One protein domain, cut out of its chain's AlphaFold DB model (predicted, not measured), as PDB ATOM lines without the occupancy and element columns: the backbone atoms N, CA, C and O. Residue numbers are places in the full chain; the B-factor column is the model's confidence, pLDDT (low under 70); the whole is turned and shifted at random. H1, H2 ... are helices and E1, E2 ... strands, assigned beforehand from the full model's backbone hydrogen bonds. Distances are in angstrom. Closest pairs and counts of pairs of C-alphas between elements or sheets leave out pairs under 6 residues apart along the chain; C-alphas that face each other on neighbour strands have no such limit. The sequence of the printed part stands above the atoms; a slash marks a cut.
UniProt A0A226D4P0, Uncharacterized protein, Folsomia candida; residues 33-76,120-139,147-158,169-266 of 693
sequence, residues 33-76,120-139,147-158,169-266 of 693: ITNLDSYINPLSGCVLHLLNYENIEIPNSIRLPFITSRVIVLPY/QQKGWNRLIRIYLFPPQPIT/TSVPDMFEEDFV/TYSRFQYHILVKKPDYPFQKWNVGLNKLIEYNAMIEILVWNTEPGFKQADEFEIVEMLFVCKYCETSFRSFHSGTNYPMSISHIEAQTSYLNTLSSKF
ATOM      1  N   ILE A  33      15.072 109.970 -15.227       96.75
ATOM      2  CA  ILE A  33      15.761 109.650 -13.971       96.75
ATOM      3  C   ILE A  33      17.103 109.008 -14.329       96.75
ATOM      4  O   ILE A  33      17.142 107.876 -14.814       96.75
ATOM      5  N   THR A  34      18.196 109.749 -14.154       96.19
ATOM      6  CA  THR A  34      19.513 109.426 -14.735       96.19
ATOM      7  C   THR A  34      20.150 108.170 -14.149       96.19
ATOM      8  O   THR A  34      20.832 107.456 -14.879       96.19
ATOM      9  N   ASN A  35      19.889 107.873 -12.874       96.06
ATOM     10  CA  ASN A  35      20.448 106.736 -12.138       96.06
ATOM     11  C   ASN A  35      19.414 105.640 -11.813       96.06
ATOM     12  O   ASN A  35      19.652 104.792 -10.951       96.06
ATOM     13  N   LEU A  36      18.254 105.635 -12.485       96.50
ATOM     14  CA  LEU A  36      17.161 104.697 -12.192       96.50
ATOM     15  C   LEU A  36      17.587 103.225 -12.319       96.50
ATOM     16  O   LEU A  36      17.160 102.370 -11.545       96.50
ATOM     17  N   ASP A  37      18.451 102.923 -13.282       95.94
ATOM     18  CA  ASP A  37      18.997 101.589 -13.518       95.94
ATOM     19  C   ASP A  37      19.832 101.066 -12.344       95.94
ATOM     20  O   ASP A  37      19.746  99.886 -12.007       95.94
ATOM     21  N   SER A  38      20.576 101.947 -11.674       95.19
ATOM     22  CA  SER A  38      21.386 101.612 -10.501       95.19
ATOM     23  C   SER A  38      20.521 101.158  -9.323       95.19
ATOM     24  O   SER A  38      20.930 100.277  -8.574       95.19
ATOM     25  N   TYR A  39      19.300 101.685  -9.195       95.06
ATOM     26  CA  TYR A  39      18.346 101.286  -8.153       95.06
ATOM     27  C   TYR A  39      17.489 100.078  -8.546       95.06
ATOM     28  O   TYR A  39      17.072  99.309  -7.682       95.06
ATOM     29  N   ILE A  40      17.232  99.885  -9.843       95.12
ATOM     30  CA  ILE A  40      16.395  98.789 -10.340       95.12
ATOM     31  C   ILE A  40      17.180  97.484 -10.507       95.12
ATOM     32  O   ILE A  40      16.688  96.423 -10.128       95.12
ATOM     33  N   ASN A  41      18.391  97.529 -11.063       94.38
ATOM     34  CA  ASN A  41      19.181  96.328 -11.354       94.38
ATOM     35  C   ASN A  41      19.466  95.430 -10.122       94.38
ATOM     36  O   ASN A  41      19.420  94.211 -10.285       94.38
ATOM     37  N   PRO A  42      19.687  95.955  -8.896       92.88
ATOM     38  CA  PRO A  42      19.845  95.136  -7.685       92.88
ATOM     39  C   PRO A  42      18.605  94.319  -7.299       92.88
ATOM     40  O   PRO A  42      18.698  93.380  -6.510       92.88
ATOM     41  N   LEU A  43      17.444  94.658  -7.860       92.44
ATOM     42  CA  LEU A  43      16.180  93.954  -7.652       92.44
ATOM     43  C   LEU A  43      16.025  92.747  -8.597       92.44
ATOM     44  O   LEU A  43      14.930  92.197  -8.757       92.44
ATOM     45  N   SER A  44      17.129  92.323  -9.222       86.81
ATOM     46  CA  SER A  44      17.221  91.128 -10.052       86.81
ATOM     47  C   SER A  44      16.764  89.899  -9.264       86.81
ATOM     48  O   SER A  44      17.393  89.518  -8.280       86.81
ATOM     49  N   GLY A  45      15.654  89.289  -9.679       86.62
ATOM     50  CA  GLY A  45      15.026  88.159  -8.980       86.62
ATOM     51  C   GLY A  45      13.566  88.403  -8.595       86.62
ATOM     52  O   GLY A  45      12.860  87.457  -8.250       86.62
ATOM     53  N   CYS A  46      13.090  89.646  -8.704       89.69
ATOM     54  CA  CYS A  46      11.678  89.987  -8.565       89.69
ATOM     55  C   CYS A  46      11.065  90.340  -9.923       89.69
ATOM     56  O   CYS A  46      11.761  90.792 -10.832       89.69
ATOM     57  N   VAL A  47       9.747  90.184 -10.051       89.94
ATOM     58  CA  VAL A  47       9.027  90.774 -11.182       89.94
ATOM     59  C   VAL A  47       8.827  92.254 -10.906       89.94
ATOM     60  O   VAL A  47       8.310  92.631  -9.854       89.94
ATOM     61  N   LEU A  48       9.258  93.085 -11.849       92.56
ATOM     62  CA  LEU A  48       9.210  94.535 -11.733       92.56
ATOM     63  C   LEU A  48       8.024  95.092 -12.511       92.56
ATOM     64  O   LEU A  48       7.850  94.794 -13.693       92.56
ATOM     65  N   HIS A  49       7.234  95.940 -11.862       90.75
ATOM     66  CA  HIS A  49       6.137  96.675 -12.476       90.75
ATOM     67  C   HIS A  49       6.342  98.176 -12.256       90.75
ATOM     68  O   HIS A  49       6.224  98.684 -11.144       90.75
ATOM     69  N   LEU A  50       6.690  98.883 -13.330       92.56
ATOM     70  CA  LEU A  50       6.913 100.325 -13.350       92.56
ATOM     71  C   LEU A  50       5.611 101.033 -13.732       92.56
ATOM     72  O   LEU A  50       5.138 100.898 -14.863       92.56
ATOM     73  N   LEU A  51       5.048 101.804 -12.808       89.44
ATOM     74  CA  LEU A  51       3.883 102.649 -13.042       89.44
ATOM     75  C   LEU A  51       4.356 104.075 -13.304       89.44
ATOM     76  O   LEU A  51       4.764 104.786 -12.389       89.44
ATOM     77  N   ASN A  52       4.334 104.464 -14.572       91.12
ATOM     78  CA  ASN A  52       4.908 105.701 -15.072       91.12
ATOM     79  C   ASN A  52       3.817 106.739 -15.354       91.12
ATOM     80  O   ASN A  52       3.100 106.622 -16.348       91.12
ATOM     81  N   TYR A  53       3.692 107.733 -14.476       86.56
ATOM     82  CA  TYR A  53       2.627 108.742 -14.543       86.56
ATOM     83  C   TYR A  53       2.984 109.963 -15.393       86.56
ATOM     84  O   TYR A  53       2.099 110.628 -15.918       86.56
ATOM     85  N   GLU A  54       4.277 110.242 -15.549       87.50
ATOM     86  CA  GLU A  54       4.789 111.470 -16.181       87.50
ATOM     87  C   GLU A  54       5.583 111.163 -17.460       87.50
ATOM     88  O   GLU A  54       6.420 111.944 -17.899       87.50
ATOM     89  N   ASN A  55       5.345 109.987 -18.055       88.19
ATOM     90  CA  ASN A  55       6.018 109.518 -19.268       88.19
ATOM     91  C   ASN A  55       7.557 109.609 -19.190       88.19
ATOM     92  O   ASN A  55       8.219 109.942 -20.175       88.19
ATOM     93  N   ILE A  56       8.108 109.290 -18.014       91.62
ATOM     94  CA  ILE A  56       9.547 109.285 -17.745       91.62
ATOM     95  C   ILE A  56      10.245 108.335 -18.722       91.62
ATOM     96  O   ILE A  56       9.789 107.204 -18.925       91.62
ATOM     97  N   GLU A  57      11.350 108.773 -19.313       94.56
ATOM     98  CA  GLU A  57      12.195 107.924 -20.142       94.56
ATOM     99  C   GLU A  57      12.819 106.816 -19.282       94.56
ATOM    100  O   GLU A  57      13.526 107.077 -18.307       94.56
ATOM    101  N   ILE A  58      12.535 105.562 -19.634       95.12
ATOM    102  CA  ILE A  58      13.077 104.396 -18.936       95.12
ATOM    103  C   ILE A  58      14.448 104.073 -19.546       95.12
ATOM    104  O   ILE A  58      14.499 103.784 -20.744       95.12
ATOM    105  N   PRO A  59      15.552 104.100 -18.772       94.12
ATOM    106  CA  PRO A  59      16.883 103.860 -19.316       94.12
ATOM    107  C   PRO A  59      17.015 102.473 -19.952       94.12
ATOM    108  O   PRO A  59      16.679 101.457 -19.342       94.12
ATOM    109  N   ASN A  60      17.613 102.418 -21.145       94.06
ATOM    110  CA  ASN A  60      17.926 101.158 -21.834       94.06
ATOM    111  C   ASN A  60      18.985 100.309 -21.100       94.06
ATOM    112  O   ASN A  60      19.240  99.171 -21.489       94.06
ATOM    113  N   SER A  61      19.625 100.848 -20.056       95.12
ATOM    114  CA  SER A  61      20.595 100.142 -19.215       95.12
ATOM    115  C   SER A  61      19.955  99.207 -18.179       95.12
ATOM    116  O   SER A  61      20.671  98.408 -17.569       95.12
ATOM    117  N   ILE A  62      18.629  99.248 -17.991       93.56
ATOM    118  CA  ILE A  62      17.911  98.279 -17.152       93.56
ATOM    119  C   ILE A  62      17.934  96.914 -17.848       93.56
ATOM    120  O   ILE A  62      17.351  96.733 -18.915       93.56
ATOM    121  N   ARG A  63      18.603  95.932 -17.233       89.25
ATOM    122  CA  ARG A  63      18.806  94.593 -17.829       89.25
ATOM    123  C   ARG A  63      17.719  93.581 -17.469       89.25
ATOM    124  O   ARG A  63      17.773  92.436 -17.910       89.25
ATOM    125  N   LEU A  64      16.765  93.979 -16.633       88.69
ATOM    126  CA  LEU A  64      15.743  93.097 -16.081       88.69
ATOM    127  C   LEU A  64      14.459  93.149 -16.907       88.69
ATOM    128  O   LEU A  64      14.087  94.221 -17.381       88.69
ATOM    129  N   PRO A  65      13.734  92.026 -17.049       86.75
ATOM    130  CA  PRO A  65      12.390  92.067 -17.596       86.75
ATOM    131  C   PRO A  65      11.482  92.840 -16.634       86.75
ATOM    132  O   PRO A  65      11.338  92.475 -15.466       86.75
ATOM    133  N   PHE A  66      10.855  93.901 -17.129       90.69
ATOM    134  CA  PHE A  66       9.880  94.685 -16.379       90.69
ATOM    135  C   PHE A  66       8.602  94.890 -17.192       90.69
ATOM    136  O   PHE A  66       8.596  94.882 -18.422       90.69
ATOM    137  N   ILE A  67       7.506  95.092 -16.475       88.44
ATOM    138  CA  ILE A  67       6.224  95.529 -17.016       88.44
ATOM    139  C   ILE A  67       6.174  97.041 -16.834       88.44
ATOM    140  O   ILE A  67       6.367  97.522 -15.722       88.44
ATOM    141  N   THR A  68       5.901  97.804 -17.889       88.06
ATOM    142  CA  THR A  68       5.649  99.246 -17.759       88.06
ATOM    143  C   THR A  68       4.197  99.555 -18.061       88.06
ATOM    144  O   THR A  68       3.721  99.302 -19.167       88.06
ATOM    145  N   SER A  69       3.524 100.167 -17.094       84.06
ATOM    146  CA  SER A  69       2.205 100.766 -17.264       84.06
ATOM    147  C   SER A  69       2.369 102.278 -17.301       84.06
ATOM    148  O   SER A  69       2.832 102.871 -16.331       84.06
ATOM    149  N   ARG A  70       2.000 102.915 -18.414       82.94
ATOM    150  CA  ARG A  70       1.923 104.379 -18.491       82.94
ATOM    151  C   ARG A  70       0.528 104.814 -18.071       82.94
ATOM    152  O   ARG A  70      -0.451 104.340 -18.646       82.94
ATOM    153  N   VAL A  71       0.443 105.669 -17.059       77.06
ATOM    154  CA  VAL A  71      -0.819 106.062 -16.429       77.06
ATOM    155  C   VAL A  71      -1.056 107.540 -16.679       77.06
ATOM    156  O   VAL A  71      -0.205 108.364 -16.379       77.06
ATOM    157  N   ILE A  72      -2.227 107.877 -17.211       74.69
ATOM    158  CA  ILE A  72      -2.667 109.263 -17.369       74.69
ATOM    159  C   ILE A  72      -3.881 109.441 -16.470       74.69
ATOM    160  O   ILE A  72      -4.870 108.722 -16.612       74.69
ATOM    161  N   VAL A  73      -3.806 110.389 -15.538       72.50
ATOM    162  CA  VAL A  73      -4.923 110.704 -14.644       72.50
ATOM    163  C   VAL A  73      -5.727 111.844 -15.250       72.50
ATOM    164  O   VAL A  73      -5.264 112.980 -15.312       72.50
ATOM    165  N   LEU A  74      -6.938 111.528 -15.705       71.81
ATOM    166  CA  LEU A  74      -7.864 112.502 -16.272       71.81
ATOM    167  C   LEU A  74      -8.932 112.880 -15.235       71.81
ATOM    168  O   LEU A  74      -9.557 111.989 -14.655       71.81
ATOM    169  N   PRO A  75      -9.194 114.177 -15.001       71.00
ATOM    170  CA  PRO A  75     -10.336 114.594 -14.197       71.00
ATOM    171  C   PRO A  75     -11.652 114.291 -14.931       71.00
ATOM    172  O   PRO A  75     -11.697 114.233 -16.156       71.00
ATOM    173  N   TYR A  76     -12.761 114.152 -14.207       72.06
ATOM    174  CA  TYR A  76     -14.087 114.109 -14.833       72.06
ATOM    175  C   TYR A  76     -14.514 115.509 -15.293       72.06
ATOM    176  O   TYR A  76     -14.309 116.488 -14.575       72.06
ATOM    177  N   GLN A 120      -0.742  85.427 -15.495       64.44
ATOM    178  CA  GLN A 120       0.716  85.488 -15.644       64.44
ATOM    179  C   GLN A 120       1.448  85.507 -14.297       64.44
ATOM    180  O   GLN A 120       2.617  85.147 -14.234       64.44
ATOM    181  N   GLN A 121       0.752  85.866 -13.215       64.19
ATOM    182  CA  GLN A 121       1.307  85.945 -11.861       64.19
ATOM    183  C   GLN A 121       1.533  84.577 -11.185       64.19
ATOM    184  O   GLN A 121       2.166  84.509 -10.126       64.19
ATOM    185  N   LYS A 122       1.040  83.461 -11.744       63.84
ATOM    186  CA  LYS A 122       1.325  82.115 -11.213       63.84
ATOM    187  C   LYS A 122       2.809  81.779 -11.432       63.84
ATOM    188  O   LYS A 122       3.239  81.623 -12.566       63.84
ATOM    189  N   GLY A 123       3.574  81.670 -10.341       69.12
ATOM    190  CA  GLY A 123       5.017  81.376 -10.356       69.12
ATOM    191  C   GLY A 123       5.930  82.553  -9.995       69.12
ATOM    192  O   GLY A 123       7.138  82.371  -9.885       69.12
ATOM    193  N   TRP A 124       5.387  83.757  -9.784       76.06
ATOM    194  CA  TRP A 124       6.185  84.896  -9.316       76.06
ATOM    195  C   TRP A 124       6.347  84.837  -7.798       76.06
ATOM    196  O   TRP A 124       5.378  85.052  -7.076       76.06
ATOM    197  N   ASN A 125       7.559  84.589  -7.304       79.12
ATOM    198  CA  ASN A 125       7.806  84.541  -5.858       79.12
ATOM    199  C   ASN A 125       7.776  85.933  -5.206       79.12
ATOM    200  O   ASN A 125       7.434  86.047  -4.033       79.12
ATOM    201  N   ARG A 126       8.130  86.985  -5.959       85.88
ATOM    202  CA  ARG A 126       8.241  88.370  -5.477       85.88
ATOM    203  C   ARG A 126       7.782  89.357  -6.550       85.88
ATOM    204  O   ARG A 126       8.134  89.196  -7.722       85.88
ATOM    205  N   LEU A 127       7.027  90.374  -6.142       87.12
ATOM    206  CA  LEU A 127       6.548  91.458  -7.004       87.12
ATOM    207  C   LEU A 127       6.994  92.801  -6.427       87.12
ATOM    208  O   LEU A 127       6.779  93.074  -5.249       87.12
ATOM    209  N   ILE A 128       7.580  93.651  -7.264       91.75
ATOM    210  CA  ILE A 128       7.948  95.018  -6.895       91.75
ATOM    211  C   ILE A 128       7.208  95.982  -7.804       91.75
ATOM    212  O   ILE A 128       7.332  95.915  -9.029       91.75
ATOM    213  N   ARG A 129       6.477  96.908  -7.192       90.62
ATOM    214  CA  ARG A 129       5.851  98.036  -7.867       90.62
ATOM    215  C   ARG A 129       6.612  99.308  -7.597       90.62
ATOM    216  O   ARG A 129       6.860  99.651  -6.445       90.62
ATOM    217  N   ILE A 130       6.920 100.024  -8.666       94.00
ATOM    218  CA  ILE A 130       7.613 101.303  -8.601       94.00
ATOM    219  C   ILE A 130       6.692 102.372  -9.180       94.00
ATOM    220  O   ILE A 130       6.365 102.346 -10.366       94.00
ATOM    221  N   TYR A 131       6.257 103.296  -8.329       92.69
ATOM    222  CA  TYR A 131       5.399 104.421  -8.679       92.69
ATOM    223  C   TYR A 131       6.278 105.610  -9.051       92.69
ATOM    224  O   TYR A 131       6.841 106.262  -8.175       92.69
ATOM    225  N   LEU A 132       6.407 105.877 -10.347       93.75
ATOM    226  CA  LEU A 132       7.256 106.934 -10.879       93.75
ATOM    227  C   LEU A 132       6.473 108.243 -10.997       93.75
ATOM    228  O   LEU A 132       5.621 108.377 -11.877       93.75
ATOM    229  N   PHE A 133       6.783 109.190 -10.106       92.31
ATOM    230  CA  PHE A 133       6.183 110.527 -10.039       92.31
ATOM    231  C   PHE A 133       4.649 110.513 -10.077       92.31
ATOM    232  O   PHE A 133       4.052 111.118 -10.966       92.31
ATOM    233  N   PRO A 134       3.985 109.834  -9.121       88.06
ATOM    234  CA  PRO A 134       2.532 109.833  -9.085       88.06
ATOM    235  C   PRO A 134       1.990 111.265  -8.958       88.06
ATOM    236  O   PRO A 134       2.615 112.111  -8.307       88.06
ATOM    237  N   PRO A 135       0.822 111.556  -9.553       82.50
ATOM    238  CA  PRO A 135       0.273 112.899  -9.561       82.50
ATOM    239  C   PRO A 135      -0.031 113.354  -8.138       82.50
ATOM    240  O   PRO A 135      -0.545 112.594  -7.309       82.50
ATOM    241  N   GLN A 136       0.263 114.620  -7.853       77.44
ATOM    242  CA  GLN A 136      -0.137 115.218  -6.589       77.44
ATOM    243  C   GLN A 136      -1.671 115.293  -6.532       77.44
ATOM    244  O   GLN A 136      -2.300 115.769  -7.481       77.44
ATOM    245  N   PRO A 137      -2.308 114.876  -5.423       64.81
ATOM    246  CA  PRO A 137      -3.736 115.091  -5.243       64.81
ATOM    247  C   PRO A 137      -4.001 116.591  -5.260       64.81
ATOM    248  O   PRO A 137      -3.436 117.319  -4.433       64.81
ATOM    249  N   ILE A 138      -4.843 117.026  -6.195       63.19
ATOM    250  CA  ILE A 138      -5.211 118.426  -6.414       63.19
ATOM    251  C   ILE A 138      -5.818 118.969  -5.110       63.19
ATOM    252  O   ILE A 138      -6.954 118.656  -4.768       63.19
ATOM    253  N   THR A 139      -5.052 119.768  -4.360       56.00
ATOM    254  CA  THR A 139      -5.402 120.263  -3.009       56.00
ATOM    255  C   THR A 139      -6.579 121.225  -2.982       56.00
ATOM    256  O   THR A 139      -7.156 121.459  -1.924       56.00
ATOM    257  N   THR A 147      -7.126 109.054  -4.824       54.47
ATOM    258  CA  THR A 147      -5.896 108.477  -4.285       54.47
ATOM    259  C   THR A 147      -4.917 108.290  -5.439       54.47
ATOM    260  O   THR A 147      -5.244 107.675  -6.446       54.47
ATOM    261  N   SER A 148      -3.709 108.834  -5.304       52.97
ATOM    262  CA  SER A 148      -2.625 108.683  -6.285       52.97
ATOM    263  C   SER A 148      -2.009 107.278  -6.302       52.97
ATOM    264  O   SER A 148      -1.121 106.986  -7.102       52.97
ATOM    265  N   VAL A 149      -2.474 106.405  -5.409       59.19
ATOM    266  CA  VAL A 149      -2.219 104.969  -5.439       59.19
ATOM    267  C   VAL A 149      -3.279 104.351  -6.357       59.19
ATOM    268  O   VAL A 149      -4.462 104.576  -6.084       59.19
ATOM    269  N   PRO A 150      -2.904 103.608  -7.419       57.50
ATOM    270  CA  PRO A 150      -3.864 102.843  -8.202       57.50
ATOM    271  C   PRO A 150      -4.687 101.978  -7.264       57.50
ATOM    272  O   PRO A 150      -4.149 101.383  -6.326       57.50
ATOM    273  N   ASP A 151      -5.986 101.941  -7.519       53.16
ATOM    274  CA  ASP A 151      -6.913 101.161  -6.722       53.16
ATOM    275  C   ASP A 151      -6.506  99.672  -6.753       53.16
ATOM    276  O   ASP A 151      -5.945  99.174  -7.734       53.16
ATOM    277  N   MET A 152      -6.758  98.948  -5.662       47.31
ATOM    278  CA  MET A 152      -6.226  97.589  -5.433       47.31
ATOM    279  C   MET A 152      -6.743  96.531  -6.427       47.31
ATOM    280  O   MET A 152      -6.344  95.373  -6.369       47.31
ATOM    281  N   PHE A 153      -7.636  96.901  -7.342       45.31
ATOM    282  CA  PHE A 153      -8.301  95.998  -8.280       45.31
ATOM    283  C   PHE A 153      -7.415  95.553  -9.457       45.31
ATOM    284  O   PHE A 153      -7.719  94.547 -10.102       45.31
ATOM    285  N   GLU A 154      -6.256  96.190  -9.696       50.34
ATOM    286  CA  GLU A 154      -5.203  95.557 -10.520       50.34
ATOM    287  C   GLU A 154      -4.717  94.227  -9.895       50.34
ATOM    288  O   GLU A 154      -4.179  93.364 -10.596       50.34
ATOM    289  N   GLU A 155      -4.986  94.020  -8.598       50.94
ATOM    290  CA  GLU A 155      -4.791  92.789  -7.832       50.94
ATOM    291  C   GLU A 155      -6.113  92.122  -7.442       50.94
ATOM    292  O   GLU A 155      -6.374  91.800  -6.284       50.94
ATOM    293  N   ASP A 156      -6.937  91.782  -8.422       46.94
ATOM    294  CA  ASP A 156      -8.084  90.886  -8.212       46.94
ATOM    295  C   ASP A 156      -7.711  89.485  -7.628       46.94
ATOM    296  O   ASP A 156      -8.574  88.613  -7.529       46.94
ATOM    297  N   PHE A 157      -6.449  89.227  -7.260       44.53
ATOM    298  CA  PHE A 157      -6.059  88.104  -6.401       44.53
ATOM    299  C   PHE A 157      -6.515  88.284  -4.953       44.53
ATOM    300  O   PHE A 157      -6.899  87.303  -4.331       44.53
ATOM    301  N   VAL A 158      -6.499  89.509  -4.421       46.00
ATOM    302  CA  VAL A 158      -6.920  89.783  -3.034       46.00
ATOM    303  C   VAL A 158      -8.447  89.859  -2.949       46.00
ATOM    304  O   VAL A 158      -9.057  89.516  -1.940       46.00
ATOM    305  N   THR A 169      -5.203  82.679  -1.758       52.03
ATOM    306  CA  THR A 169      -4.498  83.965  -1.795       52.03
ATOM    307  C   THR A 169      -3.075  83.744  -1.299       52.03
ATOM    308  O   THR A 169      -2.786  83.840  -0.111       52.03
ATOM    309  N   TYR A 170      -2.180  83.377  -2.218       54.59
ATOM    310  CA  TYR A 170      -0.769  83.164  -1.923       54.59
ATOM    311  C   TYR A 170      -0.181  84.421  -1.279       54.59
ATOM    312  O   TYR A 170       0.049  85.418  -1.966       54.59
ATOM    313  N   SER A 171       0.073  84.357   0.027       60.62
ATOM    314  CA  SER A 171       0.812  85.392   0.740       60.62
ATOM    315  C   SER A 171       2.210  85.479   0.136       60.62
ATOM    316  O   SER A 171       2.950  84.493   0.116       60.62
ATOM    317  N   ARG A 172       2.550  86.625  -0.449       72.50
ATOM    318  CA  ARG A 172       3.833  86.848  -1.121       72.50
ATOM    319  C   ARG A 172       4.406  88.177  -0.680       72.50
ATOM    320  O   ARG A 172       3.664  89.144  -0.516       72.50
ATOM    321  N   PHE A 173       5.729  88.222  -0.584       81.62
ATOM    322  CA  PHE A 173       6.450  89.466  -0.367       81.62
ATOM    323  C   PHE A 173       6.250  90.398  -1.560       81.62
ATOM    324  O   PHE A 173       6.535  90.047  -2.713       81.62
ATOM    325  N   GLN A 174       5.732  91.584  -1.260       87.25
ATOM    326  CA  GLN A 174       5.481  92.638  -2.228       87.25
ATOM    327  C   GLN A 174       6.208  93.898  -1.779       87.25
ATOM    328  O   GLN A 174       6.188  94.229  -0.599       87.25
ATOM    329  N   TYR A 175       6.810  94.626  -2.714       91.69
ATOM    330  CA  TYR A 175       7.425  95.919  -2.415       91.69
ATOM    331  C   TYR A 175       6.702  97.013  -3.179       91.69
ATOM    332  O   TYR A 175       6.515  96.915  -4.391       91.69
ATOM    333  N   HIS A 176       6.315  98.063  -2.470       92.12
ATOM    334  CA  HIS A 176       5.732  99.268  -3.034       92.12
ATOM    335  C   HIS A 176       6.729 100.410  -2.856       92.12
ATOM    336  O   HIS A 176       6.983 100.869  -1.743       92.12
ATOM    337  N   ILE A 177       7.305 100.855  -3.967       94.56
ATOM    338  CA  ILE A 177       8.359 101.863  -4.009       94.56
ATOM    339  C   ILE A 177       7.785 103.148  -4.593       94.56
ATOM    340  O   ILE A 177       7.428 103.197  -5.770       94.56
ATOM    341  N   LEU A 178       7.698 104.200  -3.786       94.12
ATOM    342  CA  LEU A 178       7.324 105.529  -4.260       94.12
ATOM    343  C   LEU A 178       8.567 106.283  -4.722       94.12
ATOM    344  O   LEU A 178       9.384 106.655  -3.891       94.12
ATOM    345  N   VAL A 179       8.663 106.598  -6.009       95.81
ATOM    346  CA  VAL A 179       9.663 107.537  -6.529       95.81
ATOM    347  C   VAL A 179       9.001 108.897  -6.645       95.81
ATOM    348  O   VAL A 179       8.117 109.098  -7.482       95.81
ATOM    349  N   LYS A 180       9.370 109.820  -5.757       93.75
ATOM    350  CA  LYS A 180       8.651 111.085  -5.593       93.75
ATOM    351  C   LYS A 180       9.482 112.278  -6.047       93.75
ATOM    352  O   LYS A 180      10.690 112.305  -5.824       93.75
ATOM    353  N   LYS A 181       8.810 113.287  -6.613       93.69
ATOM    354  CA  LYS A 181       9.396 114.617  -6.844       93.69
ATOM    355  C   LYS A 181       9.771 115.273  -5.496       93.69
ATOM    356  O   LYS A 181       9.152 114.925  -4.476       93.69
ATOM    357  N   PRO A 182      10.734 116.213  -5.461       92.88
ATOM    358  CA  PRO A 182      11.174 116.867  -4.223       92.88
ATOM    359  C   PRO A 182      10.016 117.417  -3.374       92.88
ATOM    360  O   PRO A 182       9.954 117.199  -2.165       92.88
ATOM    361  N   ASP A 183       9.038 118.037  -4.031       88.81
ATOM    362  CA  ASP A 183       7.883 118.723  -3.447       88.81
ATOM    363  C   ASP A 183       6.690 117.804  -3.122       88.81
ATOM    364  O   ASP A 183       5.698 118.244  -2.541       88.81
ATOM    365  N   TYR A 184       6.757 116.515  -3.469       86.06
ATOM    366  CA  TYR A 184       5.633 115.602  -3.279       86.06
ATOM    367  C   TYR A 184       5.457 115.214  -1.791       86.06
ATOM    368  O   TYR A 184       6.376 114.629  -1.194       86.06
ATOM    369  N   PRO A 185       4.273 115.458  -1.185       83.94
ATOM    370  CA  PRO A 185       3.992 115.119   0.209       83.94
ATOM    371  C   PRO A 185       3.661 113.629   0.377       83.94
ATOM    372  O   PRO A 185       2.657 113.128  -0.138       83.94
ATOM    373  N   PHE A 186       4.469 112.914   1.162       82.88
ATOM    374  CA  PHE A 186       4.277 111.480   1.401       82.88
ATOM    375  C   PHE A 186       2.936 111.147   2.072       82.88
ATOM    376  O   PHE A 186       2.326 110.133   1.742       82.88
ATOM    377  N   GLN A 187       2.445 111.994   2.984       78.69
ATOM    378  CA  GLN A 187       1.260 111.730   3.818       78.69
ATOM    379  C   GLN A 187       0.023 111.375   2.986       78.69
ATOM    380  O   GLN A 187      -0.810 110.574   3.396       78.69
ATOM    381  N   LYS A 188      -0.087 111.936   1.783       73.06
ATOM    382  CA  LYS A 188      -1.193 111.654   0.867       73.06
ATOM    383  C   LYS A 188      -1.104 110.265   0.234       73.06
ATOM    384  O   LYS A 188      -2.119 109.588   0.109       73.06
ATOM    385  N   TRP A 189       0.101 109.832  -0.130       80.50
ATOM    386  CA  TRP A 189       0.345 108.472  -0.617       80.50
ATOM    387  C   TRP A 189       0.170 107.445   0.511       80.50
ATOM    388  O   TRP A 189      -0.432 106.393   0.308       80.50
ATOM    389  N   ASN A 190       0.587 107.816   1.725       80.31
ATOM    390  CA  ASN A 190       0.445 107.014   2.936       80.31
ATOM    391  C   ASN A 190      -1.004 106.578   3.208       80.31
ATOM    392  O   ASN A 190      -1.256 105.416   3.503       80.31
ATOM    393  N   VAL A 191      -1.976 107.486   3.052       72.44
ATOM    394  CA  VAL A 191      -3.401 107.163   3.249       72.44
ATOM    395  C   VAL A 191      -3.872 106.067   2.284       72.44
ATOM    396  O   VAL A 191      -4.606 105.169   2.693       72.44
ATOM    397  N   GLY A 192      -3.439 106.108   1.019       72.00
ATOM    398  CA  GLY A 192      -3.769 105.071   0.037       72.00
ATOM    399  C   GLY A 192      -3.097 103.730   0.346       72.00
ATOM    400  O   GLY A 192      -3.717 102.678   0.215       72.00
ATOM    401  N   LEU A 193      -1.855 103.761   0.829       75.69
ATOM    402  CA  LEU A 193      -1.127 102.563   1.244       75.69
ATOM    403  C   LEU A 193      -1.652 101.914   2.518       75.69
ATOM    404  O   LEU A 193      -1.536 100.702   2.649       75.69
ATOM    405  N   ASN A 194      -2.195 102.686   3.462       72.75
ATOM    406  CA  ASN A 194      -2.766 102.120   4.684       72.75
ATOM    407  C   ASN A 194      -3.852 101.102   4.341       72.75
ATOM    408  O   ASN A 194      -3.847 100.011   4.899       72.75
ATOM    409  N   LYS A 195      -4.682 101.412   3.337       70.69
ATOM    410  CA  LYS A 195      -5.642 100.453   2.791       70.69
ATOM    411  C   LYS A 195      -4.925  99.198   2.292       70.69
ATOM    412  O   LYS A 195      -5.218  98.119   2.773       70.69
ATOM    413  N   LEU A 196      -3.934  99.329   1.408       71.81
ATOM    414  CA  LEU A 196      -3.170  98.183   0.885       71.81
ATOM    415  C   LEU A 196      -2.542  97.312   1.988       71.81
ATOM    416  O   LEU A 196      -2.609  96.088   1.917       71.81
ATOM    417  N   ILE A 197      -1.962  97.932   3.017       74.88
ATOM    418  CA  ILE A 197      -1.357  97.231   4.155       74.88
ATOM    419  C   ILE A 197      -2.393  96.452   4.961       74.88
ATOM    420  O   ILE A 197      -2.097  95.329   5.367       74.88
ATOM    421  N   GLU A 198      -3.576  97.027   5.196       67.25
ATOM    422  CA  GLU A 198      -4.668  96.344   5.904       67.25
ATOM    423  C   GLU A 198      -5.058  95.034   5.205       67.25
ATOM    424  O   GLU A 198      -5.399  94.063   5.877       67.25
ATOM    425  N   TYR A 199      -4.964  94.987   3.873       67.62
ATOM    426  CA  TYR A 199      -5.284  93.788   3.095       67.62
ATOM    427  C   TYR A 199      -4.099  92.841   2.883       67.62
ATOM    428  O   TYR A 199      -4.314  91.641   2.732       67.62
ATOM    429  N   ASN A 200      -2.862  93.345   2.866       70.75
ATOM    430  CA  ASN A 200      -1.668  92.522   2.700       70.75
ATOM    431  C   ASN A 200      -0.543  92.934   3.668       70.75
ATOM    432  O   ASN A 200       0.245  93.868   3.450       70.75
ATOM    433  N   ALA A 201      -0.415  92.149   4.738       73.44
ATOM    434  CA  ALA A 201       0.618  92.313   5.753       73.44
ATOM    435  C   ALA A 201       2.048  92.041   5.235       73.44
ATOM    436  O   ALA A 201       2.997  92.496   5.866       73.44
ATOM    437  N   MET A 202       2.230  91.441   4.053       78.56
ATOM    438  CA  MET A 202       3.553  91.221   3.443       78.56
ATOM    439  C   MET A 202       4.009  92.337   2.485       78.56
ATOM    440  O   MET A 202       5.058  92.207   1.853       78.56
ATOM    441  N   ILE A 203       3.244  93.431   2.359       85.81
ATOM    442  CA  ILE A 203       3.698  94.624   1.625       85.81
ATOM    443  C   ILE A 203       4.749  95.375   2.442       85.81
ATOM    444  O   ILE A 203       4.445  95.846   3.540       85.81
ATOM    445  N   GLU A 204       5.928  95.558   1.860       90.62
ATOM    446  CA  GLU A 204       6.974  96.463   2.326       90.62
ATOM    447  C   GLU A 204       6.951  97.769   1.530       90.62
ATOM    448  O   GLU A 204       6.695  97.781   0.322       90.62
ATOM    449  N   ILE A 205       7.217  98.888   2.207       91.19
ATOM    450  CA  ILE A 205       7.149 100.221   1.604       91.19
ATOM    451  C   ILE A 205       8.527 100.871   1.610       91.19
ATOM    452  O   ILE A 205       9.189 100.966   2.644       91.19
ATOM    453  N   LEU A 206       8.914 101.394   0.449       94.38
ATOM    454  CA  LEU A 206      10.124 102.187   0.263       94.38
ATOM    455  C   LEU A 206       9.762 103.521  -0.392       94.38
ATOM    456  O   LEU A 206       8.814 103.610  -1.175       94.38
ATOM    457  N   VAL A 207      10.535 104.564  -0.100       94.56
ATOM    458  CA  VAL A 207      10.426 105.860  -0.782       94.56
ATOM    459  C   VAL A 207      11.779 106.224  -1.358       94.56
ATOM    460  O   VAL A 207      12.775 106.190  -0.654       94.56
ATOM    461  N   TRP A 208      11.820 106.565  -2.636       96.62
ATOM    462  CA  TRP A 208      12.990 107.092  -3.321       96.62
ATOM    463  C   TRP A 208      12.789 108.590  -3.504       96.62
ATOM    464  O   TRP A 208      11.911 109.035  -4.254       96.62
ATOM    465  N   ASN A 209      13.583 109.360  -2.769       95.88
ATOM    466  CA  ASN A 209      13.635 110.803  -2.899       95.88
ATOM    467  C   ASN A 209      14.465 111.144  -4.128       95.88
ATOM    468  O   ASN A 209      15.550 110.596  -4.331       95.88
ATOM    469  N   THR A 210      13.937 112.051  -4.941       96.75
ATOM    470  CA  THR A 210      14.644 112.568  -6.108       96.75
ATOM    471  C   THR A 210      14.989 114.031  -5.920       96.75
ATOM    472  O   THR A 210      14.251 114.757  -5.251       96.75
ATOM    473  N   GLU A 211      16.081 114.454  -6.544       96.12
ATOM    474  CA  GLU A 211      16.463 115.852  -6.717       96.12
ATOM    475  C   GLU A 211      16.581 116.180  -8.213       96.12
ATOM    476  O   GLU A 211      16.839 115.277  -9.016       96.12
ATOM    477  N   PRO A 212      16.367 117.444  -8.621       96.00
ATOM    478  CA  PRO A 212      16.655 117.876  -9.983       96.00
ATOM    479  C   PRO A 212      18.150 117.714 -10.283       96.00
ATOM    480  O   PRO A 212      19.000 118.101  -9.483       96.00
ATOM    481  N   GLY A 213      18.478 117.155 -11.442       91.81
ATOM    482  CA  GLY A 213      19.847 116.967 -11.897       91.81
ATOM    483  C   GLY A 213      20.526 118.297 -12.226       91.81
ATOM    484  O   GLY A 213      19.910 119.236 -12.725       91.81
ATOM    485  N   PHE A 214      21.841 118.371 -12.006       90.94
ATOM    486  CA  PHE A 214      22.622 119.593 -12.244       90.94
ATOM    487  C   PHE A 214      22.681 120.033 -13.716       90.94
ATOM    488  O   PHE A 214      22.960 121.197 -13.996       90.94
ATOM    489  N   LYS A 215      22.488 119.106 -14.664       89.94
ATOM    490  CA  LYS A 215      22.730 119.356 -16.094       89.94
ATOM    491  C   LYS A 215      21.513 119.919 -16.822       89.94
ATOM    492  O   LYS A 215      21.689 120.739 -17.721       89.94
ATOM    493  N   GLN A 216      20.307 119.467 -16.482       92.00
ATOM    494  CA  GLN A 216      19.061 119.844 -17.155       92.00
ATOM    495  C   GLN A 216      17.896 119.819 -16.161       92.00
ATOM    496  O   GLN A 216      17.815 118.920 -15.332       92.00
ATOM    497  N   ALA A 217      16.964 120.771 -16.281       88.25
ATOM    498  CA  ALA A 217      15.798 120.875 -15.393       88.25
ATOM    499  C   ALA A 217      14.828 119.677 -15.490       88.25
ATOM    500  O   ALA A 217      14.057 119.441 -14.563       88.25
ATOM    501  N   ASP A 218      14.886 118.924 -16.594       92.56
ATOM    502  CA  ASP A 218      14.058 117.737 -16.845       92.56
ATOM    503  C   ASP A 218      14.752 116.420 -16.443       92.56
ATOM    504  O   ASP A 218      14.163 115.338 -16.541       92.56
ATOM    505  N   GLU A 219      16.005 116.494 -15.985       95.38
ATOM    506  CA  GLU A 219      16.719 115.359 -15.412       95.38
ATOM    507  C   GLU A 219      16.507 115.334 -13.898       95.38
ATOM    508  O   GLU A 219      16.563 116.357 -13.226       95.38
ATOM    509  N   PHE A 220      16.274 114.147 -13.357       96.56
ATOM    510  CA  PHE A 220      16.154 113.879 -11.934       96.56
ATOM    511  C   PHE A 220      17.144 112.787 -11.552       96.56
ATOM    512  O   PHE A 220      17.441 111.888 -12.340       96.56
ATOM    513  N   GLU A 221      17.619 112.832 -10.319       96.50
ATOM    514  CA  GLU A 221      18.471 111.801  -9.748       96.50
ATOM    515  C   GLU A 221      17.850 111.309  -8.443       96.50
ATOM    516  O   GLU A 221      17.362 112.107  -7.644       96.50
ATOM    517  N   ILE A 222      17.818 109.993  -8.227       96.31
ATOM    518  CA  ILE A 222      17.457 109.435  -6.922       96.31
ATOM    519  C   ILE A 222      18.642 109.672  -5.988       96.31
ATOM    520  O   ILE A 222      19.718 109.134  -6.232       96.31
ATOM    521  N   VAL A 223      18.442 110.458  -4.932       95.44
ATOM    522  CA  VAL A 223      19.507 110.839  -3.986       95.44
ATOM    523  C   VAL A 223      19.473 110.027  -2.699       95.44
ATOM    524  O   VAL A 223      20.491 109.833  -2.043       95.44
ATOM    525  N   GLU A 224      18.297 109.526  -2.334       94.81
ATOM    526  CA  GLU A 224      18.082 108.857  -1.060       94.81
ATOM    527  C   GLU A 224      16.965 107.827  -1.201       94.81
ATOM    528  O   GLU A 224      15.930 108.086  -1.823       94.81
ATOM    529  N   MET A 225      17.153 106.658  -0.589       95.19
ATOM    530  CA  MET A 225      16.059 105.730  -0.341       95.19
ATOM    531  C   MET A 225      15.764 105.686   1.163       95.19
ATOM    532  O   MET A 225      16.634 105.545   2.020       95.19
ATOM    533  N   LEU A 226      14.485 105.831   1.468       94.12
ATOM    534  CA  LEU A 226      13.930 105.821   2.801       94.12
ATOM    535  C   LEU A 226      13.165 104.520   3.009       94.12
ATOM    536  O   LEU A 226      12.251 104.179   2.250       94.12
ATOM    537  N   PHE A 227      13.509 103.830   4.084       93.50
ATOM    538  CA  PHE A 227      12.746 102.717   4.611       93.50
ATOM    539  C   PHE A 227      11.583 103.239   5.427       93.50
ATOM    540  O   PHE A 227      11.760 104.060   6.330       93.50
ATOM    541  N   VAL A 228      10.387 102.758   5.114       90.19
ATOM    542  CA  VAL A 228       9.180 103.180   5.805       90.19
ATOM    543  C   VAL A 228       8.833 102.142   6.858       90.19
ATOM    544  O   VAL A 228       8.591 100.981   6.540       90.19
ATOM    545  N   CYS A 229       8.749 102.568   8.114       87.12
ATOM    546  CA  CYS A 229       8.263 101.693   9.167       87.12
ATOM    547  C   CYS A 229       6.763 101.421   8.955       87.12
ATOM    548  O   CYS A 229       5.913 102.312   9.090       87.12
ATOM    549  N   LYS A 230       6.431 100.170   8.617       82.88
ATOM    550  CA  LYS A 230       5.068  99.705   8.319       82.88
ATOM    551  C   LYS A 230       4.119  99.813   9.514       82.88
ATOM    552  O   LYS A 230       2.901  99.913   9.366       82.88
ATOM    553  N   TYR A 231       4.686  99.826  10.699       72.56
ATOM    554  CA  TYR A 231       3.943  99.745  11.941       72.56
ATOM    555  C   TYR A 231       4.092 101.017  12.789       72.56
ATOM    556  O   TYR A 231       3.336 101.252  13.720       72.56
ATOM    557  N   CYS A 232       5.007 101.916  12.444       71.25
ATOM    558  CA  CYS A 232       5.086 103.216  13.102       71.25
ATOM    559  C   CYS A 232       3.893 104.087  12.665       71.25
ATOM    560  O   CYS A 232       3.471 103.973  11.514       71.25
ATOM    561  N   GLU A 233       3.356 104.900  13.588       68.75
ATOM    562  CA  GLU A 233       2.147 105.747  13.474       68.75
ATOM    563  C   GLU A 233       1.494 105.795  12.074       68.75
ATOM    564  O   GLU A 233       2.025 106.390  11.136       68.75
ATOM    565  N   THR A 234       0.287 105.232  11.929       61.59
ATOM    566  CA  THR A 234      -0.413 105.094  10.632       61.59
ATOM    567  C   THR A 234      -0.618 106.415   9.887       61.59
ATOM    568  O   THR A 234      -0.652 106.428   8.655       61.59
ATOM    569  N   SER A 235      -0.714 107.533  10.608       57.41
ATOM    570  CA  SER A 235      -0.833 108.884  10.045       57.41
ATOM    571  C   SER A 235       0.520 109.511   9.682       57.41
ATOM    572  O   SER A 235       0.594 110.297   8.736       57.41
ATOM    573  N   PHE A 236       1.587 109.146  10.397       66.56
ATOM    574  CA  PHE A 236       2.921 109.738  10.302       66.56
ATOM    575  C   PHE A 236       3.985 108.646  10.384       66.56
ATOM    576  O   PHE A 236       4.636 108.450  11.407       66.56
ATOM    577  N   ARG A 237       4.161 107.909   9.285       79.00
ATOM    578  CA  ARG A 237       5.152 106.834   9.257       79.00
ATOM    579  C   ARG A 237       6.550 107.397   9.474       79.00
ATOM    580  O   ARG A 237       6.945 108.364   8.823       79.00
ATOM    581  N   SER A 238       7.295 106.754  10.362       80.38
ATOM    582  CA  SER A 238       8.714 107.033  10.544       80.38
ATOM    583  C   SER A 238       9.503 106.535   9.339       80.38
ATOM    584  O   SER A 238       9.250 105.438   8.828       80.38
ATOM    585  N   PHE A 239      10.481 107.335   8.925       88.62
ATOM    586  CA  PHE A 239      11.423 106.997   7.868       88.62
ATOM    587  C   PHE A 239      12.797 106.737   8.456       88.62
ATOM    588  O   PHE A 239      13.210 107.408   9.404       88.62
ATOM    589  N   HIS A 240      13.519 105.807   7.852       91.56
ATOM    590  CA  HIS A 240      14.933 105.627   8.109       91.56
ATOM    591  C   HIS A 240      15.699 105.710   6.796       91.56
ATOM    592  O   HIS A 240      15.348 105.034   5.831       91.56
ATOM    593  N   SER A 241      16.717 106.565   6.755       91.94
ATOM    594  CA  SER A 241      17.569 106.708   5.580       91.94
ATOM    595  C   SER A 241      18.457 105.477   5.445       91.94
ATOM    596  O   SER A 241      19.088 105.057   6.416       91.94
ATOM    597  N   GLY A 242      18.478 104.867   4.262       88.19
ATOM    598  CA  GLY A 242      19.418 103.793   3.988       88.19
ATOM    599  C   GLY A 242      20.804 104.348   3.704       88.19
ATOM    600  O   GLY A 242      20.976 105.272   2.913       88.19
ATOM    601  N   THR A 243      21.814 103.758   4.332       80.50
ATOM    602  CA  THR A 243      23.211 104.074   4.052       80.50
ATOM    603  C   THR A 243      23.736 103.081   3.013       80.50
ATOM    604  O   THR A 243      23.594 101.872   3.178       80.50
ATOM    605  N   ASN A 244      24.361 103.597   1.949       76.88
ATOM    606  CA  ASN A 244      25.000 102.853   0.849       76.88
ATOM    607  C   ASN A 244      24.051 102.324  -0.250       76.88
ATOM    608  O   ASN A 244      23.392 101.294  -0.104       76.88
ATOM    609  N   TYR A 245      24.068 103.007  -1.400       81.62
ATOM    610  CA  TYR A 245      23.409 102.587  -2.641       81.62
ATOM    611  C   TYR A 245      24.438 102.251  -3.727       81.62
ATOM    612  O   TYR A 245      25.474 102.914  -3.787       81.62
ATOM    613  N   PRO A 246      24.163 101.266  -4.607       83.06
ATOM    614  CA  PRO A 246      22.968 100.414  -4.669       83.06
ATOM    615  C   PRO A 246      22.922  99.320  -3.588       83.06
ATOM    616  O   PRO A 246      23.952  98.821  -3.148       83.06
ATOM    617  N   MET A 247      21.714  98.916  -3.188       87.44
ATOM    618  CA  MET A 247      21.491  97.982  -2.081       87.44
ATOM    619  C   MET A 247      20.892  96.655  -2.565       87.44
ATOM    620  O   MET A 247      19.992  96.649  -3.403       87.44
ATOM    621  N   SER A 248      21.371  95.524  -2.034       91.56
ATOM    622  CA  SER A 248      20.811  94.203  -2.350       91.56
ATOM    623  C   SER A 248      19.425  94.009  -1.725       91.56
ATOM    624  O   SER A 248      19.126  94.546  -0.657       91.56
ATOM    625  N   ILE A 249      18.595  93.159  -2.340       90.12
ATOM    626  CA  ILE A 249      17.266  92.824  -1.805       90.12
ATOM    627  C   ILE A 249      17.327  92.245  -0.382       90.12
ATOM    628  O   ILE A 249      16.487  92.569   0.448       90.12
ATOM    629  N   SER A 250      18.359  91.456  -0.071       90.44
ATOM    630  CA  SER A 250      18.573  90.891   1.266       90.44
ATOM    631  C   SER A 250      18.839  91.961   2.324       90.44
ATOM    632  O   SER A 250      18.408  91.826   3.465       90.44
ATOM    633  N   HIS A 251      19.526  93.046   1.955       92.56
ATOM    634  CA  HIS A 251      19.764  94.158   2.867       92.56
ATOM    635  C   HIS A 251      18.497  95.003   3.041       92.56
ATOM    636  O   HIS A 251      18.196  95.407   4.160       92.56
ATOM    637  N   ILE A 252      17.717  95.200   1.970       91.38
ATOM    638  CA  ILE A 252      16.396  95.839   2.055       91.38
ATOM    639  C   ILE A 252      15.506  95.070   3.041       91.38
ATOM    640  O   ILE A 252      14.955  95.678   3.950       91.38
ATOM    641  N   GLU A 253      15.420  93.742   2.908       90.75
ATOM    642  CA  GLU A 253      14.651  92.867   3.807       90.75
ATOM    643  C   GLU A 253      15.122  92.950   5.263       90.75
ATOM    644  O   GLU A 253      14.304  93.033   6.180       90.75
ATOM    645  N   ALA A 254      16.439  92.951   5.493       90.81
ATOM    646  CA  ALA A 254      16.991  93.070   6.837       90.81
ATOM    647  C   ALA A 254      16.637  94.421   7.482       90.81
ATOM    648  O   ALA A 254      16.247  94.457   8.648       90.81
ATOM    649  N   GLN A 255      16.719  95.519   6.723       90.50
ATOM    650  CA  GLN A 255      16.399  96.863   7.210       90.50
ATOM    651  C   GLN A 255      14.899  97.058   7.449       90.50
ATOM    652  O   GLN A 255      14.516  97.575   8.500       90.50
ATOM    653  N   THR A 256      14.030  96.619   6.527       87.31
ATOM    654  CA  THR A 256      12.573  96.708   6.734       87.31
ATOM    655  C   THR A 256      12.145  95.861   7.925       87.31
ATOM    656  O   THR A 256      11.414  96.350   8.784       87.31
ATOM    657  N   SER A 257      12.666  94.637   8.047       85.81
ATOM    658  CA  SER A 257      12.411  93.758   9.192       85.81
ATOM    659  C   SER A 257      12.891  94.379  10.508       85.81
ATOM    660  O   SER A 257      12.146  94.430  11.489       85.81
ATOM    661  N   TYR A 258      14.097  94.949  10.538       87.50
ATOM    662  CA  TYR A 258      14.620  95.650  11.711       87.50
ATOM    663  C   TYR A 258      13.749  96.851  12.125       87.50
ATOM    664  O   TYR A 258      13.409  97.011  13.297       87.50
ATOM    665  N   LEU A 259      13.312  97.678  11.177       82.69
ATOM    666  CA  LEU A 259      12.454  98.832  11.473       82.69
ATOM    667  C   LEU A 259      11.052  98.413  11.920       82.69
ATOM    668  O   LEU A 259      10.498  98.974  12.869       82.69
ATOM    669  N   ASN A 260      10.497  97.389  11.278       79.62
ATOM    670  CA  ASN A 260       9.201  96.832  11.635       79.62
ATOM    671  C   ASN A 260       9.249  96.156  13.017       79.62
ATOM    672  O   ASN A 260       8.276  96.249  13.763       79.62
ATOM    673  N   THR A 261      10.382  95.573  13.426       76.81
ATOM    674  CA  THR A 261      10.570  95.016  14.780       76.81
ATOM    675  C   THR A 261      10.844  96.085  15.838       76.81
ATOM    676  O   THR A 261      10.320  95.970  16.946       76.81
ATOM    677  N   LEU A 262      11.564  97.171  15.527       66.88
ATOM    678  CA  LEU A 262      11.713  98.331  16.424       66.88
ATOM    679  C   LEU A 262      10.362  98.955  16.802       66.88
ATOM    680  O   LEU A 262      10.208  99.463  17.916       66.88
ATOM    681  N   SER A 263       9.367  98.856  15.912       54.72
ATOM    682  CA  SER A 263       7.998  99.314  16.175       54.72
ATOM    683  C   SER A 263       7.331  98.632  17.386       54.72
ATOM    684  O   SER A 263       6.428  99.197  17.999       54.72
ATOM    685  N   SER A 264       7.816  97.453  17.802       50.41
ATOM    686  CA  SER A 264       7.323  96.735  18.990       50.41
ATOM    687  C   SER A 264       7.596  97.457  20.319       50.41
ATOM    688  O   SER A 264       7.060  97.056  21.352       50.41
ATOM    689  N   LYS A 265       8.402  98.531  20.298       49.47
ATOM    690  CA  LYS A 265       8.694  99.406  21.447       49.47
ATOM    691  C   LYS A 265       7.801 100.659  21.530       49.47
ATOM    692  O   LYS A 265       8.034 101.492  22.401       49.47
ATOM    693  N   PHE A 266       6.833 100.841  20.628       49.72
ATOM    694  CA  PHE A 266       5.988 102.044  20.595       49.72
ATOM    695  C   PHE A 266       4.862 102.033  21.650       49.72
ATOM    696  O   PHE A 266       4.435 100.962  22.085       49.72
TER     697      PHE A 266
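What this domain is: This is residues 33 to 76, 120 to 139, 147 to 158 and 169 to 266 of the 693 residues of an uncharacterized protein of Folsomia candida (UniProt A0A226D4P0). A strongly twisted sheet of seven strands makes the middle layer, with H3 packed along one face and H4 and H1 on the other; short H2 lies off the sheet, near H3. The 174 printed residues hold four named helices and seven named strands in the order H1 E1 E2 E3 H2 E4 H3 E5 E6 E7 H4. The mixed sheet runs E2 E1 E3 E4 E5 E6 E7, and the class is mixed, helices and strands. The whole is compact, with a radius of gyration of the C-alphas of 15.7 A, and rounded, spanning 44 by 38 by 36 A.

Where its parts are: H1 is residues 36 to 43, beginning at C-alpha 36 (17.161, 104.697, -12.192). E1 is residues 47 to 52, E2 66 to 70, E3 127 to 132 and H2 152 to 155. E4, residues 174 to 180, is 19.0 A long; H3, 186 to 199, 20.2 A; E5, 203 to 212, 29.0 A. E6, residues 219 to 228, is 25.6 A long and bends by 51 degrees at residue 223. E7 is residues 239 to 241. H4, residues 249 to 265, is 25.6 A long and ends at C-alpha 265 (8.694, 99.406, 21.447).

How they stand to each other: E2, E1, E3, E4 and E5 are parallel, neighbour to neighbour: N 50 and O 67 are 2.8 A apart, N 49 and O 128 2.8 A, N 129 and O 175 2.8 A, N 176 and O 204 2.8 A. E5, E6 and E7 form a meander, each strand the antiparallel neighbour of the one before, in two hairpins; N 207 and O 226 are 2.9 A apart, N 227 and O 240 2.8 A. E4, H3 and E5 form a strand-helix-strand unit, two parallel strands joined through a helix, with a right-handed crossover. H3 runs along the strands at a height over the sheet of 9.6 A. H4 is on the opposite face, at a height of 8.2 A over E5 and E6; its closest C-alphas with E6, Thr 256 and Phe 227, are 6.4 A apart. H1 is on the same face as H4; their closest C-alphas, Leu 43 and Ile 249, are 6.1 A apart, close but not clearly touching. H2 is not on the sheet; its C-alpha 152 is 7.0 A from C-alpha 196 of H3, their closest. O i to N i+4 pairs are within hydrogen-bond range in 2 of 4 in H1, 7 of 10 in H3 and 11 of 13 in H4; H2 is too short for one.

The domain as a whole: The C-alphas farthest apart, Thr 169 and Lys 215, are 46.9 A apart. The cuts leave C-alpha gaps of 32.2 A from 76 to 120, 11.9 A from 139 to 147 and 6.4 A from 158 to 169. Of the links printed whole, E1 to E2 is long. Mean pLDDT of the printed part is 81.7; 33 residues are under 70, among them 147 to 158 and 262 to 266.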